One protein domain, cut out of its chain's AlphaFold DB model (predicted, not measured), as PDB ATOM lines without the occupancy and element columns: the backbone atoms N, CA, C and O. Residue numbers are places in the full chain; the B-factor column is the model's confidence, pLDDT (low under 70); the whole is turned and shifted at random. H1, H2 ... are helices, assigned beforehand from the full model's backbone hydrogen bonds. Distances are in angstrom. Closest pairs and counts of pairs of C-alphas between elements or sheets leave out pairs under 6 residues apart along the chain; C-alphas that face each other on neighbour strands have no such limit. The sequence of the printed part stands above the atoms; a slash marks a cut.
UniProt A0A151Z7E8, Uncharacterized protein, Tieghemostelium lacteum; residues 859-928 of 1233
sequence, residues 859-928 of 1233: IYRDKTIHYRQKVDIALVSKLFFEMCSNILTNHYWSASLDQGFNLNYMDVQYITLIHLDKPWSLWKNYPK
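Overview. This is residues 859 to 928 of the 1233 residues of an uncharacterized protein of Tieghemostelium lacteum (UniProt A0A151Z7E8). With little regular structure, this domain is a V of two helices, H2 and the shorter H1, and a long winding stretch, residues 891 to 928, that loops out from the end of H2 and folds back. The printed part has 70 residues, with two named helices in the order H1, H2 and no named strand; the class is all helix, with 21 residues in named elements. It is compact, with a radius of gyration of the C-alphas of 12.1 A and spans of 36 by 25 by 19 A.

Along the chain. H2, residues 878 to 890, measures 18.0 A from C-alpha 878 at (65.416, -2.318, 94.440) to C-alpha 890 at (63.531, 8.259, 108.871). H1, residues 867 to 874, measures 11.1 A and begins at C-alpha 867 (50.271, 8.656, 96.961).

Arrangement. H2 touches H1 with residues 880 to 884 alone; the closest C-alphas, of Ala 874 and Phe 881, are 4.2 A apart. Their lines stand at a steep tilt of 52 degrees, opposite ways. Every O i to N i+4 pair is within hydrogen-bond range in H2, and 3 of 4 in H1.

Size, cuts and confidence. The C-alphas farthest apart, of Asp 898 and Pro 919, are 35.7 A apart. The printed part has no cut, and the link from H1 to H2 is tight. Residues 892 to 904 have pLDDT under 70.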
ATOM      1  N   ILE A 859      59.773  14.598  95.915       90.00
ATOM      2  CA  ILE A 859      58.567  14.017  95.307       90.00
ATOM      3  C   ILE A 859      57.626  13.494  96.387       90.00
ATOM      4  O   ILE A 859      56.430  13.766  96.371       90.00
ATOM      5  N   TYR A 860      58.170  12.751  97.346       87.12
ATOM      6  CA  TYR A 860      57.393  12.253  98.458       87.12
ATOM      7  C   TYR A 860      56.834  13.402  99.261       87.12
ATOM      8  O   TYR A 860      55.719  13.249  99.706       87.12
ATOM      9  N   ARG A 861      57.544  14.526  99.404       81.88
ATOM     10  CA  ARG A 861      57.047  15.714 100.103       81.88
ATOM     11  C   ARG A 861      55.976  16.481  99.309       81.88
ATOM     12  O   ARG A 861      55.237  17.278  99.876       81.88
ATOM     13  N   ASP A 862      55.912  16.289  98.003       79.81
ATOM     14  CA  ASP A 862      55.033  17.053  97.135       79.81
ATOM     15  C   ASP A 862      53.572  16.582  97.274       79.81
ATOM     16  O   ASP A 862      53.243  15.421  97.005       79.81
ATOM     17  N   LYS A 863      52.681  17.486  97.699       75.25
ATOM     18  CA  LYS A 863      51.231  17.233  97.806       75.25
ATOM     19  C   LYS A 863      50.545  17.135  96.440       75.25
ATOM     20  O   LYS A 863      49.467  16.560  96.347       75.25
ATOM     21  N   THR A 864      51.167  17.652  95.377       74.19
ATOM     22  CA  THR A 864      50.648  17.549  94.001       74.19
ATOM     23  C   THR A 864      50.793  16.149  93.416       74.19
ATOM     24  O   THR A 864      50.142  15.817  92.427       74.19
ATOM     25  N   ILE A 865      51.649  15.321  94.016       84.06
ATOM     26  CA  ILE A 865      51.891  13.956  93.570       84.06
ATOM     27  C   ILE A 865      51.014  13.030  94.403       84.06
ATOM     28  O   ILE A 865      51.108  12.988  95.633       84.06
ATOM     29  N   HIS A 866      50.155  12.273  93.727       88.19
ATOM     30  CA  HIS A 866      49.237  11.353  94.382       88.19
ATOM     31  C   HIS A 866      50.001  10.199  95.056       88.19
ATOM     32  O   HIS A 866      50.960   9.678  94.481       88.19
ATOM     33  N   TYR A 867      49.567   9.723  96.230       87.44
ATOM     34  CA  TYR A 867      50.271   8.656  96.961       87.44
ATOM     35  C   TYR A 867      50.496   7.389  96.117       87.44
ATOM     36  O   TYR A 867      51.548   6.769  96.214       87.44
ATOM     37  N   ARG A 868      49.561   7.029  95.223       90.19
ATOM     38  CA  ARG A 868      49.747   5.910  94.272       90.19
ATOM     39  C   ARG A 868      50.982   6.092  93.386       90.19
ATOM     40  O   ARG A 868      51.760   5.162  93.244       90.19
ATOM     41  N   GLN A 869      51.216   7.298  92.871       90.00
ATOM     42  CA  GLN A 869      52.418   7.600  92.085       90.00
ATOM     43  C   GLN A 869      53.678   7.537  92.958       90.00
ATOM     44  O   GLN A 869      54.724   7.080  92.503       90.00
ATOM     45  N   LYS A 870      53.585   7.938  94.233       91.12
ATOM     46  CA  LYS A 870      54.684   7.778  95.202       91.12
ATOM     47  C   LYS A 870      55.014   6.300  95.437       91.12
ATOM     48  O   LYS A 870      56.193   5.947  95.518       91.12
ATOM     49  N   VAL A 871      54.002   5.432  95.486       91.56
ATOM     50  CA  VAL A 871      54.180   3.971  95.538       91.56
ATOM     51  C   VAL A 871      54.823   3.456  94.249       91.56
ATOM     52  O   VAL A 871      55.794   2.708  94.334       91.56
ATOM     53  N   ASP A 872      54.378   3.906  93.073       92.44
ATOM     54  CA  ASP A 872      54.938   3.485  91.779       92.44
ATOM     55  C   ASP A 872      56.440   3.793  91.659       92.44
ATOM     56  O   ASP A 872      57.201   2.995  91.114       92.44
ATOM     57  N   ILE A 873      56.904   4.906  92.240       93.38
ATOM     58  CA  ILE A 873      58.336   5.242  92.300       93.38
ATOM     59  C   ILE A 873      59.129   4.147  93.022       93.38
ATOM     60  O   ILE A 873      60.224   3.791  92.591       93.38
ATOM     61  N   ALA A 874      58.579   3.557  94.083       93.44
ATOM     62  CA  ALA A 874      59.239   2.461  94.781       93.44
ATOM     63  C   ALA A 874      59.290   1.159  93.964       93.44
ATOM     64  O   ALA A 874      60.113   0.294  94.257       93.44
ATOM     65  N   LEU A 875      58.454   1.019  92.930       94.12
ATOM     66  CA  LEU A 875      58.424  -0.152  92.050       94.12
ATOM     67  C   LEU A 875      59.478  -0.095  90.935       94.12
ATOM     68  O   LEU A 875      59.708  -1.097  90.262       94.12
ATOM     69  N   VAL A 876      60.150   1.047  90.748       91.56
ATOM     70  CA  VAL A 876      61.128   1.254  89.664       91.56
ATOM     71  C   VAL A 876      62.326   0.306  89.775       91.56
ATOM     72  O   VAL A 876      62.782  -0.249  88.778       91.56
ATOM     73  N   SER A 877      62.889   0.141  90.975       92.38
ATOM     74  CA  SER A 877      64.038  -0.740  91.220       92.38
ATOM     75  C   SER A 877      64.209  -1.033  92.710       92.38
ATOM     76  O   SER A 877      63.685  -0.314  93.557       92.38
ATOM     77  N   LYS A 878      65.038  -2.030  93.047       94.69
ATOM     78  CA  LYS A 878      65.416  -2.318  94.440       94.69
ATOM     79  C   LYS A 878      66.028  -1.102  95.153       94.69
ATOM     80  O   LYS A 878      65.693  -0.848  96.302       94.69
ATOM     81  N   LEU A 879      66.887  -0.341  94.468       93.81
ATOM     82  CA  LEU A 879      67.510   0.862  95.029       93.81
ATOM     83  C   LEU A 879      66.463   1.937  95.350       93.81
ATOM     84  O   LEU A 879      66.496   2.526  96.425       93.81
ATOM     85  N   PHE A 880      65.521   2.170  94.431       94.75
ATOM     86  CA  PHE A 880      64.423   3.117  94.641       94.75
ATOM     87  C   PHE A 880      63.536   2.678  95.801       94.75
ATOM     88  O   PHE A 880      63.205   3.494  96.652       94.75
ATOM     89  N   PHE A 881      63.210   1.388  95.879       95.38
ATOM     90  CA  PHE A 881      62.467   0.833  97.000       95.38
ATOM     91  C   PHE A 881      63.169   1.097  98.343       95.38
ATOM     92  O   PHE A 881      62.540   1.581  99.283       95.38
ATOM     93  N   GLU A 882      64.473   0.820  98.430       94.25
ATOM     94  CA  GLU A 882      65.279   1.062  99.635       94.25
ATOM     95  C   GLU A 882      65.314   2.552 100.010       94.25
ATOM     96  O   GLU A 882      65.131   2.885 101.180       94.25
ATOM     97  N   MET A 883      65.463   3.453  99.030       94.44
ATOM     98  CA  MET A 883      65.409   4.905  99.246       94.44
ATOM     99  C   MET A 883      64.032   5.364  99.736       94.44
ATOM    100  O   MET A 883      63.946   6.049 100.752       94.44
ATOM    101  N   CYS A 884      62.949   4.966  99.062       93.81
ATOM    102  CA  CYS A 884      61.577   5.298  99.459       93.81
ATOM    103  C   CYS A 884      61.277   4.809 100.881       93.81
ATOM    104  O   CYS A 884      60.731   5.547 101.700       93.81
ATOM    105  N   SER A 885      61.684   3.576 101.194       92.19
ATOM    106  CA  SER A 885      61.512   2.985 102.518       92.19
ATOM    107  C   SER A 885      62.317   3.727 103.591       92.19
ATOM    108  O   SER A 885      61.790   4.012 104.671       92.19
ATOM    109  N   ASN A 886      63.561   4.119 103.285       90.44
ATOM    110  CA  ASN A 886      64.384   4.947 104.167       90.44
ATOM    111  C   ASN A 886      63.726   6.309 104.436       90.44
ATOM    112  O   ASN A 886      63.614   6.725 105.590       90.44
ATOM    113  N   ILE A 887      63.233   6.974 103.388       89.00
ATOM    114  CA  ILE A 887      62.569   8.279 103.468       89.00
ATOM    115  C   ILE A 887      61.339   8.215 104.380       89.00
ATOM    116  O   ILE A 887      61.241   9.002 105.322       89.00
ATOM    117  N   LEU A 888      60.442   7.249 104.162       86.69
ATOM    118  CA  LEU A 888      59.234   7.084 104.980       86.69
ATOM    119  C   LEU A 888      59.542   6.758 106.445       86.69
ATOM    120  O   LEU A 888      58.831   7.212 107.337       86.69
ATOM    121  N   THR A 889      60.600   5.984 106.693       84.50
ATOM    122  CA  THR A 889      60.954   5.534 108.046       84.50
ATOM    123  C   THR A 889      61.688   6.624 108.838       84.50
ATOM    124  O   THR A 889      61.467   6.766 110.042       84.50
ATOM    125  N   ASN A 890      62.553   7.408 108.183       82.12
ATOM    126  CA  ASN A 890      63.531   8.259 108.871       82.12
ATOM    127  C   ASN A 890      63.361   9.767 108.649       82.12
ATOM    128  O   ASN A 890      63.803  10.543 109.495       82.12
ATOM    129  N   HIS A 891      62.725  10.211 107.561       76.19
ATOM    130  CA  HIS A 891      62.745  11.624 107.153       76.19
ATOM    131  C   HIS A 891      61.442  12.388 107.432       76.19
ATOM    132  O   HIS A 891      61.298  13.543 107.030       76.19
ATOM    133  N   TYR A 892      60.520  11.800 108.197       66.62
ATOM    134  CA  TYR A 892      59.194  12.370 108.466       66.62
ATOM    135  C   TYR A 892      59.219  13.772 109.123       66.62
ATOM    136  O   TYR A 892      58.317  14.572 108.900       66.62
ATOM    137  N   TRP A 893      60.282  14.106 109.869       61.78
ATOM    138  CA  TRP A 893      60.398  15.306 110.719       61.78
ATOM    139  C   TRP A 893      61.159  16.500 110.086       61.78
ATOM    140  O   TRP A 893      61.403  17.506 110.743       61.78
ATOM    141  N   SER A 894      61.595  16.427 108.819       54.62
ATOM    142  CA  SER A 894      62.580  17.393 108.283       54.62
ATOM    143  C   SER A 894      62.023  18.721 107.735       54.62
ATOM    144  O   SER A 894      62.791  19.490 107.154       54.62
ATOM    145  N   ALA A 895      60.721  18.996 107.840       49.28
ATOM    146  CA  ALA A 895      60.127  20.250 107.369       49.28
ATOM    147  C   ALA A 895      59.898  21.196 108.557       49.28
ATOM    148  O   ALA A 895      59.355  20.786 109.574       49.28
ATOM    149  N   SER A 896      60.376  22.435 108.421       52.38
ATOM    150  CA  SER A 896      60.325  23.534 109.396       52.38
ATOM    151  C   SER A 896      59.093  23.513 110.308       52.38
ATOM    152  O   SER A 896      57.972  23.433 109.804       52.38
ATOM    153  N   LEU A 897      59.321  23.690 111.617       55.50
ATOM    154  CA  LEU A 897      58.313  23.851 112.686       55.50
ATOM    155  C   LEU A 897      57.119  24.749 112.281       55.50
ATOM    156  O   LEU A 897      55.989  24.532 112.723       55.50
ATOM    157  N   ASP A 898      57.374  25.698 111.379       55.31
ATOM    158  CA  ASP A 898      56.440  26.706 110.887       55.31
ATOM    159  C   ASP A 898      55.361  26.200 109.899       55.31
ATOM    160  O   ASP A 898      54.372  26.896 109.709       55.31
ATOM    161  N   GLN A 899      55.487  25.018 109.269       58.34
ATOM    162  CA  GLN A 899      54.565  24.564 108.194       58.34
ATOM    163  C   GLN A 899      53.446  23.586 108.636       58.34
ATOM    164  O   GLN A 899      52.820  22.950 107.793       58.34
ATOM    165  N   GLY A 900      53.149  23.490 109.940       58.75
ATOM    166  CA  GLY A 900      52.041  22.666 110.469       58.75
ATOM    167  C   GLY A 900      52.327  21.154 110.550       58.75
ATOM    168  O   GLY A 900      53.322  20.670 110.014       58.75
ATOM    169  N   PHE A 901      51.470  20.405 111.265       56.34
ATOM    170  CA  PHE A 901      51.605  18.948 111.474       56.34
ATOM    171  C   PHE A 901      51.240  18.082 110.262       56.34
ATOM    172  O   PHE A 901      51.574  16.895 110.216       56.34
ATOM    173  N   ASN A 902      50.627  18.674 109.236       52.25
ATOM    174  CA  ASN A 902      49.996  17.908 108.174       52.25
ATOM    175  C   ASN A 902      50.887  17.636 106.953       52.25
ATOM    176  O   ASN A 902      50.993  18.437 106.018       52.25
ATOM    177  N   LEU A 903      51.428  16.410 106.987       60.62
ATOM    178  CA  LEU A 903      51.448  15.424 105.901       60.62
ATOM    179  C   LEU A 903      51.995  15.903 104.566       60.62
ATOM    180  O   LEU A 903      51.285  16.463 103.742       60.62
ATOM    181  N   ASN A 904      53.241  15.539 104.294       57.09
ATOM    182  CA  ASN A 904      53.776  15.660 102.949       57.09
ATOM    183  C   ASN A 904      54.028  14.293 102.293       57.09
ATOM    184  O   ASN A 904      53.835  14.207 101.093       57.09
ATOM    185  N   TYR A 905      54.340  13.226 103.049       74.25
ATOM    186  CA  TYR A 905      54.761  11.913 102.524       74.25
ATOM    187  C   TYR A 905      53.617  11.041 101.977       74.25
ATOM    188  O   TYR A 905      53.336  11.076 100.781       74.25
ATOM    189  N   MET A 906      52.975  10.238 102.831       79.94
ATOM    190  CA  MET A 906      51.814   9.397 102.512       79.94
ATOM    191  C   MET A 906      50.991   9.201 103.788       79.94
ATOM    192  O   MET A 906      51.557   8.817 104.812       79.94
ATOM    193  N   ASP A 907      49.689   9.473 103.718       75.62
ATOM    194  CA  ASP A 907      48.752   9.243 104.822       75.62
ATOM    195  C   ASP A 907      48.471   7.738 104.984       75.62
ATOM    196  O   ASP A 907      48.331   7.014 103.994       75.62
ATOM    197  N   VAL A 908      48.404   7.261 106.228       77.62
ATOM    198  CA  VAL A 908      48.126   5.859 106.566       77.62
ATOM    199  C   VAL A 908      46.790   5.803 107.289       77.62
ATOM    200  O   VAL A 908      46.717   6.119 108.468       77.62
ATOM    201  N   GLN A 909      45.746   5.369 106.582       76.00
ATOM    202  CA  GLN A 909      44.382   5.296 107.126       76.00
ATOM    203  C   GLN A 909      44.084   3.991 107.872       76.00
ATOM    204  O   GLN A 909      43.223   3.969 108.737       76.00
ATOM    205  N   TYR A 910      44.765   2.897 107.516       82.31
ATOM    206  CA  TYR A 910      44.517   1.569 108.083       82.31
ATOM    207  C   TYR A 910      45.846   0.878 108.363       82.31
ATOM    208  O   TYR A 910      46.424   0.219 107.493       82.31
ATOM    209  N   ILE A 911      46.359   1.048 109.582       84.38
ATOM    210  CA  ILE A 911      47.674   0.522 109.960       84.38
ATOM    211  C   ILE A 911      47.713  -1.015 109.949       84.38
ATOM    212  O   ILE A 911      48.748  -1.603 109.635       84.38
ATOM    213  N   THR A 912      46.576  -1.669 110.205       84.38
ATOM    214  CA  THR A 912      46.399  -3.134 110.183       84.38
ATOM    215  C   THR A 912      46.649  -3.767 108.821       84.38
ATOM    216  O   THR A 912      47.029  -4.935 108.749       84.38
ATOM    217  N   LEU A 913      46.485  -3.007 107.737       86.25
ATOM    218  CA  LEU A 913      46.735  -3.488 106.377       86.25
ATOM    219  C   LEU A 913      48.219  -3.401 105.981       86.25
ATOM    220  O   LEU A 913      48.607  -3.910 104.928       86.25
ATOM    221  N   ILE A 914      49.069  -2.774 106.804       85.06
ATOM    222  CA  ILE A 914      50.503  -2.647 106.531       85.06
ATOM    223  C   ILE A 914      51.259  -3.839 107.124       85.06
ATOM    224  O   ILE A 914      51.478  -3.943 108.330       85.06
ATOM    225  N   HIS A 915      51.742  -4.725 106.252       87.38
ATOM    226  CA  HIS A 915      52.543  -5.886 106.647       87.38
ATOM    227  C   HIS A 915      54.020  -5.526 106.892       87.38
ATOM    228  O   HIS A 915      54.885  -5.765 106.047       87.38
ATOM    229  N   LEU A 916      54.311  -4.947 108.061       87.38
ATOM    230  CA  LEU A 916      55.650  -4.473 108.456       87.38
ATOM    231  C   LEU A 916      56.734  -5.566 108.465       87.38
ATOM    232  O   LEU A 916      57.913  -5.273 108.284       87.38
ATOM    233  N   ASP A 917      56.345  -6.829 108.645       86.38
ATOM    234  CA  ASP A 917      57.236  -7.993 108.682       86.38
ATOM    235  C   ASP A 917      57.762  -8.404 107.297       86.38
ATOM    236  O   ASP A 917      58.705  -9.192 107.187       86.38
ATOM    237  N   LYS A 918      57.162  -7.896 106.213       90.81
ATOM    238  CA  LYS A 918      57.525  -8.318 104.860       90.81
ATOM    239  C   LYS A 918      58.820  -7.652 104.385       90.81
ATOM    240  O   LYS A 918      59.006  -6.440 104.537       90.81
ATOM    241  N   PRO A 919      59.696  -8.401 103.683       85.75
ATOM    242  CA  PRO A 919      60.961  -7.867 103.168       85.75
ATOM    243  C   PRO A 919      60.750  -6.692 102.206       85.75
ATOM    244  O   PRO A 919      61.582  -5.788 102.147       85.75
ATOM    245  N   TRP A 920      59.604  -6.662 101.523       88.88
ATOM    246  CA  TRP A 920      59.201  -5.613 100.588       88.88
ATOM    247  C   TRP A 920      58.062  -4.737 101.129       88.88
ATOM    248  O   TRP A 920      57.239  -4.249 100.366       88.88
ATOM    249  N   SER A 921      58.033  -4.491 102.443       91.12
ATOM    250  CA  SER A 921      57.236  -3.399 103.016       91.12
ATOM    251  C   SER A 921      57.959  -2.057 102.891       91.12
ATOM    252  O   SER A 921      59.146  -1.968 103.234       91.12
ATOM    253  N   LEU A 922      57.250  -1.031 102.409       90.31
ATOM    254  CA  LEU A 922      57.737   0.353 102.375       90.31
ATOM    255  C   LEU A 922      57.997   0.890 103.784       90.31
ATOM    256  O   LEU A 922      58.985   1.585 104.011       90.31
ATOM    257  N   TRP A 923      57.166   0.490 104.741       89.00
ATOM    258  CA  TRP A 923      57.364   0.768 106.155       89.00
ATOM    259  C   TRP A 923      58.098  -0.399 106.808       89.00
ATOM    260  O   TRP A 923      57.564  -1.506 106.894       89.00
ATOM    261  N   LYS A 924      59.339  -0.167 107.254       86.12
ATOM    262  CA  LYS A 924      60.103  -1.164 108.031       86.12
ATOM    263  C   LYS A 924      59.716  -1.191 109.503       86.12
ATOM    264  O   LYS A 924      59.883  -2.214 110.149       86.12
ATOM    265  N   ASN A 925      59.186  -0.076 109.993       82.69
ATOM    266  CA  ASN A 925      58.610   0.102 111.317       82.69
ATOM    267  C   ASN A 925      57.293   0.870 111.166       82.69
ATOM    268  O   ASN A 925      57.022   1.418 110.096       82.69
ATOM    269  N   TYR A 926      56.501   0.946 112.235       85.94
ATOM    270  CA  TYR A 926      55.316   1.804 112.256       85.94
ATOM    271  C   TYR A 926      55.680   3.257 111.889       85.94
ATOM    272  O   TYR A 926      56.829   3.671 112.060       85.94
ATOM    273  N   PRO A 927      54.752   4.063 111.361       85.44
ATOM    274  CA  PRO A 927      54.992   5.489 111.163       85.44
ATOM    275  C   PRO A 927      55.386   6.186 112.477       85.44
ATOM    276  O   PRO A 927      54.896   5.837 113.549       85.44
ATOM    277  N   LYS A 928      56.291   7.171 112.406       86.06
ATOM    278  CA  LYS A 928      56.684   7.990 113.572       86.06
ATOM    279  C   LYS A 928      55.616   9.011 113.983       86.06
ATOM    280  O   LYS A 928      55.662   9.498 115.112       86.06
TER     281      LYS A 928